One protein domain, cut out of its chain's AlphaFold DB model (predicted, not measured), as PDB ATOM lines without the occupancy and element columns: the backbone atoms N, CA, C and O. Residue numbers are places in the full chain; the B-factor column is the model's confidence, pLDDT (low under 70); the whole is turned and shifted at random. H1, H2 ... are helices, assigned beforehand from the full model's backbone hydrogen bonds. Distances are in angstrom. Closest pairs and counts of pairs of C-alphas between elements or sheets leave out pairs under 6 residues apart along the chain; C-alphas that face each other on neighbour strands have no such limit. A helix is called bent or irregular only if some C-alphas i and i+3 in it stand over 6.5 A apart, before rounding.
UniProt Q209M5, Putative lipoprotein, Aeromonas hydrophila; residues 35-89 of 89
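Overview. This is residues 35 to 89 of the 89 residues of the protein "Putative lipoprotein" of Aeromonas hydrophila (UniProt Q209M5). One long helix, H4, packs with its earlier residues in a small compact body, while its last turns and the end of the chain, residues 79 to 89, stick out from that body as a free arm. In the body H1 and H2 pack on H4 at steep angles, H2 on residues 67 to 75 and H1 on residues 70 to 78, and the short H3 sits at the turn where the chain folds back from H2 into H4. The printed part has 55 residues with four named helices, in the order H1, H2, H3, H4, and no named strand; its class is all helix. With a radius of gyration of the C-alphas of 12.1 A it is only just compact, close to loose. The C-alphas span 42 by 20 by 16 A, and the arm adds much of the length.

Arrangement. The longest helix is H4, residues 66 to 86. It touches H2, residues 45 to 57, with residues 67 to 75 of H4 alone. The closest C-alphas of the two are those of Arg 48 and Ala 71, 5.3 A apart, and 14 pairs of C-alphas are within 8 A. H2 and H4 run opposite ways at a steep tilt of 64 degrees, with 11.9 A from centre to centre. H4 also touches H1, residues 38 to 43, here with residues 70 to 78 of H4 alone. The closest C-alphas of H1 and H4 are those of Val 38 and Asn 70, 4.6 A apart. These two helices run the same way at a steep tilt of 52 degrees, their centres 9.8 A apart. H1 and H2 touch only at the corner by their link, and only just, with 3 pairs of C-alphas within 8 A. Their closest C-alphas, those of Tyr 41 and Arg 48, are 5.0 A apart, and they run opposite ways at a steep tilt of 51 degrees. H3, residues 59 to 62, is close to H2 but not clearly touching it, the closest C-alphas being those of Cys 55 and Leu 62 at 5.6 A. H3 is also close to H4 but not clearly touching it, with the C-alphas of Leu 62 and Cys 68 closest at 6.5 A. H1 and H3 are apart. In H1, H2 and H4 every O i to N i+4 pair is within hydrogen-bond range; H3, with four residues, is too short for such a pair, and its one O i to N i+3 pair is not within range.

Along the chain. H4, Pro 66 to Leu 86, measures 30.9 A from first to last C-alpha, from (-127.935, -86.395, -95.591) to (-146.633, -108.667, -106.096). H2, Ser 45 to Asp 57, measures 18.3 A. H1, Val 38 to Gln 43, measures 8.8 A and begins with C-alpha 38 at (-127.925, -94.075, -101.216). H3, Pro 59 to Leu 62, measures 5.2 A. No helix is bent or irregular.

Size, cuts and confidence. The two C-alphas farthest apart are those of Glu 61 and Trp 89, at 41.7 A. Residues 79 to 89, of which 79 to 86 belong to H4, stand free; the body without them has 44 residues, spans 27 by 15 by 15 A and has a radius of gyration of 9.1 A. The links H1 to H2, H2 to H3 and H3 to H4 are tight, with 1, 1 and 3 residues between the helices. The printed part has no cut and ends at Trp 89, the chain's last residue. The mean pLDDT of the printed part is 92.3, and the model's confidence is under 70 at residues 88 to 89.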
ATOM      1  N   THR A  35    -121.210 -89.011 -93.975       97.06
ATOM      2  CA  THR A  35    -122.356 -89.131 -94.875       97.06
ATOM      3  C   THR A  35    -122.205 -90.376 -95.740       97.06
ATOM      4  O   THR A  35    -121.292 -90.477 -96.556       97.06
ATOM      5  N   LYS A  36    -123.139 -91.310 -95.591       98.25
ATOM      6  CA  LYS A  36    -123.255 -92.517 -96.407       98.25
ATOM      7  C   LYS A  36    -124.185 -92.267 -97.586       98.25
ATOM      8  O   LYS A  36    -125.209 -91.597 -97.452       98.25
ATOM      9  N   SER A  37    -123.824 -92.795 -98.752       98.44
ATOM     10  CA  SER A  37    -124.589 -92.636 -99.991       98.44
ATOM     11  C   SER A  37    -125.867 -93.482 -99.998       98.44
ATOM     12  O   SER A  37    -126.036 -94.399 -99.195       98.44
ATOM     13  N   VAL A  38    -126.762 -93.209-100.951       98.31
ATOM     14  CA  VAL A  38    -127.925 -94.075-101.216       98.31
ATOM     15  C   VAL A  38    -127.470 -95.495-101.565       98.31
ATOM     16  O   VAL A  38    -128.025 -96.451-101.038       98.31
ATOM     17  N   GLU A  39    -126.426 -95.635-102.389       98.31
ATOM     18  CA  GLU A  39    -125.887 -96.934-102.818       98.31
ATOM     19  C   GLU A  39    -125.428 -97.791-101.631       98.31
ATOM     20  O   GLU A  39    -125.742 -98.979-101.561       98.31
ATOM     21  N   PHE A  40    -124.762 -97.174-100.649       98.56
ATOM     22  CA  PHE A  40    -124.394 -97.857 -99.412       98.56
ATOM     23  C   PHE A  40    -125.633 -98.436 -98.718       98.56
ATOM     24  O   PHE A  40    -125.675 -99.631 -98.435       98.56
ATOM     25  N   TYR A  41    -126.674 -97.630 -98.494       98.44
ATOM     26  CA  TYR A  41    -127.895 -98.109 -97.841       98.44
ATOM     27  C   TYR A  41    -128.691 -99.104 -98.694       98.44
ATOM     28  O   TYR A  41    -129.401 -99.947 -98.145       98.44
ATOM     29  N   SER A  42    -128.583 -99.053-100.022       97.38
ATOM     30  CA  SER A  42    -129.178-100.052-100.916       97.38
ATOM     31  C   SER A  42    -128.546-101.430-100.710       97.38
ATOM     32  O   SER A  42    -129.269-102.424-100.624       97.38
ATOM     33  N   GLN A  43    -127.219-101.484-100.568       97.75
ATOM     34  CA  GLN A  43    -126.458-102.726-100.391       97.75
ATOM     35  C   GLN A  43    -126.438-103.227 -98.936       97.75
ATOM     36  O   GLN A  43    -126.270-104.422 -98.701       97.75
ATOM     37  N   ASN A  44    -126.663-102.343 -97.958       98.31
ATOM     38  CA  ASN A  44    -126.581-102.647 -96.527       98.31
ATOM     39  C   ASN A  44    -127.955-102.490 -95.857       98.31
ATOM     40  O   ASN A  44    -128.298-101.448 -95.296       98.31
ATOM     41  N   SER A  45    -128.779-103.539 -95.930       97.19
ATOM     42  CA  SER A  45    -130.166-103.510 -95.439       97.19
ATOM     43  C   SER A  45    -130.287-103.306 -93.927       97.19
ATOM     44  O   SER A  45    -131.218-102.631 -93.488       97.19
ATOM     45  N   ALA A  46    -129.353-103.845 -93.140       98.12
ATOM     46  CA  ALA A  46    -129.330-103.669 -91.690       98.12
ATOM     47  C   ALA A  46    -129.068-102.203 -91.306       98.12
ATOM     48  O   ALA A  46    -129.840-101.624 -90.540       98.12
ATOM     49  N   ASP A  47    -128.048-101.580 -91.904       98.25
ATOM     50  CA  ASP A  47    -127.731-100.164 -91.688       98.25
ATOM     51  C   ASP A  47    -128.860 -99.248 -92.154       98.25
ATOM     52  O   ASP A  47    -129.204 -98.278 -91.475       98.25
ATOM     53  N   ARG A  48    -129.498 -99.578 -93.282       98.44
ATOM     54  CA  ARG A  48    -130.668 -98.845 -93.767       98.44
ATOM     55  C   ARG A  48    -131.817 -98.904 -92.767       98.44
ATOM     56  O   ARG A  48    -132.348 -97.857 -92.411       98.44
ATOM     57  N   ALA A  49    -132.177-100.094 -92.288       98.25
ATOM     58  CA  ALA A  49    -133.259-100.258 -91.321       98.25
ATOM     59  C   ALA A  49    -132.967 -99.513 -90.007       98.25
ATOM     60  O   ALA A  49    -133.842 -98.827 -89.475       98.25
ATOM     61  N   ALA A  50    -131.726 -99.588 -89.517       98.31
ATOM     62  CA  ALA A  50    -131.294 -98.869 -88.323       98.31
ATOM     63  C   ALA A  50    -131.378 -97.344 -88.505       98.31
ATOM     64  O   ALA A  50    -131.926 -96.649 -87.646       98.31
ATOM     65  N   MET A  51    -130.896 -96.818 -89.636       98.06
ATOM     66  CA  MET A  51    -130.941 -95.384 -89.922       98.06
ATOM     67  C   MET A  51    -132.378 -94.889 -90.128       98.06
ATOM     68  O   MET A  51    -132.750 -93.865 -89.564       98.06
ATOM     69  N   VAL A  52    -133.222 -95.633 -90.852       98.31
ATOM     70  CA  VAL A  52    -134.652 -95.309 -91.024       98.31
ATOM     71  C   VAL A  52    -135.374 -95.265 -89.677       98.31
ATOM     72  O   VAL A  52    -136.148 -94.341 -89.426       98.31
ATOM     73  N   LYS A  53    -135.091 -96.211 -88.772       98.25
ATOM     74  CA  LYS A  53    -135.636 -96.167 -87.412       98.25
ATOM     75  C   LYS A  53    -135.171 -94.917 -86.664       98.25
ATOM     76  O   LYS A  53    -135.997 -94.190 -86.120       98.25
ATOM     77  N   ARG A  54    -133.867 -94.629 -86.681       96.88
ATOM     78  CA  ARG A  54    -133.299 -93.443 -86.026       96.88
ATOM     79  C   ARG A  54    -133.926 -92.144 -86.544       96.88
ATOM     80  O   ARG A  54    -134.240 -91.257 -85.756       96.88
ATOM     81  N   CYS A  55    -134.141 -92.049 -87.853       97.12
ATOM     82  CA  CYS A  55    -134.842 -90.942 -88.495       97.12
ATOM     83  C   CYS A  55    -136.260 -90.737 -87.958       97.12
ATOM     84  O   CYS A  55    -136.669 -89.604 -87.711       97.12
ATOM     85  N   ALA A  56    -137.012 -91.828 -87.797       97.00
ATOM     86  CA  ALA A  56    -138.384 -91.793 -87.308       97.00
ATOM     87  C   ALA A  56    -138.469 -91.426 -85.819       97.00
ATOM     88  O   ALA A  56    -139.413 -90.751 -85.416       97.00
ATOM     89  N   ASP A  57    -137.474 -91.829 -85.024       97.56
ATOM     90  CA  ASP A  57    -137.422 -91.552 -83.587       97.56
ATOM     91  C   ASP A  57    -137.096 -90.069 -83.282       97.56
ATOM     92  O   ASP A  57    -137.442 -89.576 -82.209       97.56
ATOM     93  N   ASN A  58    -136.459 -89.330 -84.206       93.69
ATOM     94  CA  ASN A  58    -136.129 -87.908 -84.018       93.69
ATOM     95  C   ASN A  58    -136.257 -87.078 -85.317       93.69
ATOM     96  O   ASN A  58    -135.262 -86.590 -85.868       93.69
ATOM     97  N   PRO A  59    -137.484 -86.887 -85.835       93.12
ATOM     98  CA  PRO A  59    -137.701 -86.239 -87.124       93.12
ATOM     99  C   PRO A  59    -137.405 -84.735 -87.099       93.12
ATOM    100  O   PRO A  59    -137.059 -84.177 -88.135       93.12
ATOM    101  N   GLY A  60    -137.530 -84.077 -85.941       92.81
ATOM    102  CA  GLY A  60    -137.258 -82.643 -85.808       92.81
ATOM    103  C   GLY A  60    -135.783 -82.294 -86.004       92.81
ATOM    104  O   GLY A  60    -135.475 -81.235 -86.537       92.81
ATOM    105  N   GLU A  61    -134.882 -83.198 -85.619       90.44
ATOM    106  CA  GLU A  61    -133.438 -82.992 -85.740       90.44
ATOM    107  C   GLU A  61    -132.848 -83.692 -86.973       90.44
ATOM    108  O   GLU A  61    -131.952 -83.160 -87.624       90.44
ATOM    109  N   LEU A  62    -133.332 -84.895 -87.308       94.19
ATOM    110  CA  LEU A  62    -132.621 -85.784 -88.232       94.19
ATOM    111  C   LEU A  62    -133.212 -85.863 -89.637       94.19
ATOM    112  O   LEU A  62    -132.483 -86.239 -90.555       94.19
ATOM    113  N   LYS A  63    -134.493 -85.524 -89.835       93.62
ATOM    114  CA  LYS A  63    -135.218 -85.779 -91.096       93.62
ATOM    115  C   LYS A  63    -134.511 -85.221 -92.332       93.62
ATOM    116  O   LYS A  63    -134.545 -85.853 -93.385       93.62
ATOM    117  N   GLU A  64    -133.893 -84.052 -92.207       95.19
ATOM    118  CA  GLU A  64    -133.240 -83.363 -93.328       95.19
ATOM    119  C   GLU A  64    -131.731 -83.627 -93.405       95.19
ATOM    120  O   GLU A  64    -131.051 -83.116 -94.291       95.19
ATOM    121  N   THR A  65    -131.192 -84.462 -92.511       95.94
ATOM    122  CA  THR A  65    -129.777 -84.837 -92.570       95.94
ATOM    123  C   THR A  65    -129.493 -85.706 -93.804       95.94
ATOM    124  O   THR A  65    -130.337 -86.528 -94.189       95.94
ATOM    125  N   PRO A  66    -128.292 -85.608 -94.410       97.44
ATOM    126  CA  PRO A  66    -127.935 -86.395 -95.591       97.44
ATOM    127  C   PRO A  66    -128.102 -87.908 -95.400       97.44
ATOM    128  O   PRO A  66    -128.645 -88.587 -96.269       97.44
ATOM    129  N   ASN A  67    -127.699 -88.437 -94.240       97.69
ATOM    130  CA  ASN A  67    -127.844 -89.860 -93.922       97.69
ATOM    131  C   ASN A  67    -129.309 -90.300 -93.901       97.69
ATOM    132  O   ASN A  67    -129.644 -91.361 -94.428       97.69
ATOM    133  N   CYS A  68    -130.186 -89.464 -93.351       97.81
ATOM    134  CA  CYS A  68    -131.602 -89.765 -93.264       97.81
ATOM    135  C   CYS A  68    -132.285 -89.722 -94.636       97.81
ATOM    136  O   CYS A  68    -133.004 -90.647 -95.018       97.81
ATOM    137  N   VAL A  69    -131.982 -88.693 -95.430       98.31
ATOM    138  CA  VAL A  69    -132.464 -88.559 -96.809       98.31
ATOM    139  C   VAL A  69    -132.010 -89.738 -97.674       98.31
ATOM    140  O   VAL A  69    -132.814 -90.292 -98.427       98.31
ATOM    141  N   ASN A  70    -130.752 -90.165 -97.544       98.50
ATOM    142  CA  ASN A  70    -130.203 -91.262 -98.337       98.50
ATOM    143  C   ASN A  70    -130.789 -92.624 -97.938       98.50
ATOM    144  O   ASN A  70    -131.189 -93.394 -98.814       98.50
ATOM    145  N   ALA A  71    -130.913 -92.900 -96.636       98.44
ATOM    146  CA  ALA A  71    -131.519 -94.136 -96.143       98.44
ATOM    147  C   ALA A  71    -133.000 -94.249 -96.548       98.44
ATOM    148  O   ALA A  71    -133.436 -95.301 -97.018       98.44
ATOM    149  N   MET A  72    -133.762 -93.152 -96.455       98.12
ATOM    150  CA  MET A  72    -135.171 -93.117 -96.862       98.12
ATOM    151  C   MET A  72    -135.357 -93.302 -98.373       98.12
ATOM    152  O   MET A  72    -136.334 -93.917 -98.798       98.12
ATOM    153  N   GLN A  73    -134.446 -92.788 -99.204       98.06
ATOM    154  CA  GLN A  73    -134.471 -93.044-100.650       98.06
ATOM    155  C   GLN A  73    -134.218 -94.520-100.968       98.06
ATOM    156  O   GLN A  73    -134.976 -95.113-101.737       98.06
ATOM    157  N   ALA A  74    -133.209 -95.125-100.336       98.00
ATOM    158  CA  ALA A  74    -132.933 -96.551-100.488       98.00
ATOM    159  C   ALA A  74    -134.126 -97.413-100.031       98.00
ATOM    160  O   ALA A  74    -134.479 -98.391-100.690       98.00
ATOM    161  N   GLU A  75    -134.805 -97.024 -98.947       97.69
ATOM    162  CA  GLU A  75    -135.960 -97.761 -98.421       97.69
ATOM    163  C   GLU A  75    -137.164 -97.689 -99.371       97.69
ATOM    164  O   GLU A  75    -137.810 -98.702 -99.655       97.69
ATOM    165  N   LYS A  76    -137.428 -96.512 -99.952       96.38
ATOM    166  CA  LYS A  76    -138.458 -96.341-100.990       96.38
ATOM    167  C   LYS A  76    -138.182 -97.209-102.217       96.38
ATOM    168  O   LYS A  76    -139.112 -97.807-102.758       96.38
ATOM    169  N   ALA A  77    -136.928 -97.301-102.656       94.44
ATOM    170  CA  ALA A  77    -136.552 -98.145-103.788       94.44
ATOM    171  C   ALA A  77    -136.762 -99.641-103.480       94.44
ATOM    172  O   ALA A  77    -137.370-100.357-104.279       94.44
ATOM    173  N   ALA A  78    -136.336-100.102-102.298       92.94
ATOM    174  CA  ALA A  78    -136.475-101.496-101.871       92.94
ATOM    175  C   ALA A  78    -137.948-101.940-101.751       92.94
ATOM    176  O   ALA A  78    -138.338-103.020-102.211       92.94
ATOM    177  N   THR A  79    -138.791-101.085-101.173       88.56
ATOM    178  CA  THR A  79    -140.227-101.356-101.005       88.56
ATOM    179  C   THR A  79    -140.989-101.272-102.329       88.56
ATOM    180  O   THR A  79    -141.829-102.129-102.603       88.56
ATOM    181  N   SER A  80    -140.640-100.333-103.215       84.00
ATOM    182  CA  SER A  80    -141.232-100.245-104.562       84.00
ATOM    183  C   SER A  80    -140.928-101.486-105.409       84.00
ATOM    184  O   SER A  80    -141.810-101.991-106.106       84.00
ATOM    185  N   GLY A  81    -139.711-102.034-105.312       75.69
ATOM    186  CA  GLY A  81    -139.368-103.312-105.944       75.69
ATOM    187  C   GLY A  81    -140.203-104.479-105.409       75.69
ATOM    188  O   GLY A  81    -140.618-105.348-106.176       75.69
ATOM    189  N   SER A  82    -140.520-104.463-104.112       72.56
ATOM    190  CA  SER A  82    -141.390-105.466-103.487       72.56
ATOM    191  C   SER A  82    -142.827-105.380-104.012       72.56
ATOM    192  O   SER A  82    -143.400-106.411-104.357       72.56
ATOM    193  N   LEU A  83    -143.383-104.173-104.182       73.56
ATOM    194  CA  LEU A  83    -144.701-103.992-104.809       73.56
ATOM    195  C   LEU A  83    -144.713-104.466-106.268       73.56
ATOM    196  O   LEU A  83    -145.641-105.167-106.665       73.56
ATOM    197  N   LYS A  84    -143.650-104.171-107.033       73.56
ATOM    198  CA  LYS A  84    -143.484-104.678-108.404       73.56
ATOM    199  C   LYS A  84    -143.394-106.211-108.461       73.56
ATOM    200  O   LYS A  84    -143.622-106.804-109.500       73.56
ATOM    201  N   LYS A  85    -143.014-106.899-107.386       73.25
ATOM    202  CA  LYS A  85    -143.014-108.371-107.368       73.25
ATOM    203  C   LYS A  85    -144.422-108.941-107.164       73.25
ATOM    204  O   LYS A  85    -144.704-110.031-107.650       73.25
ATOM    205  N   LEU A  86    -145.280-108.222-106.441       74.19
ATOM    206  CA  LEU A  86    -146.633-108.667-106.096       74.19
ATOM    207  C   LEU A  86    -147.642-108.462-107.232       74.19
ATOM    208  O   LEU A  86    -148.594-109.222-107.329       74.19
ATOM    209  N   ASN A  87    -147.442-107.468-108.096       72.88
ATOM    210  CA  ASN A  87    -148.341-107.173-109.219       72.88
ATOM    211  C   ASN A  87    -148.000-107.923-110.524       72.88
ATOM    212  O   ASN A  87    -148.659-107.692-111.533       72.88
ATOM    213  N   ASN A  88    -146.997-108.808-110.512       66.69
ATOM    214  CA  ASN A  88    -146.609-109.633-111.665       66.69
ATOM    215  C   ASN A  88    -147.136-111.085-111.561       66.69
ATOM    216  O   ASN A  88    -146.438-112.006-111.988       66.69
ATOM    217  N   TRP A  89    -148.299-111.288-110.934       54.56
ATOM    218  CA  TRP A  89    -148.959-112.589-110.743       54.56
ATOM    219  C   TRP A  89    -150.225-112.663-111.589       54.56
ATOM    220  O   TRP A  89    -150.974-111.659-111.588       54.56
TER     221      TRP A  89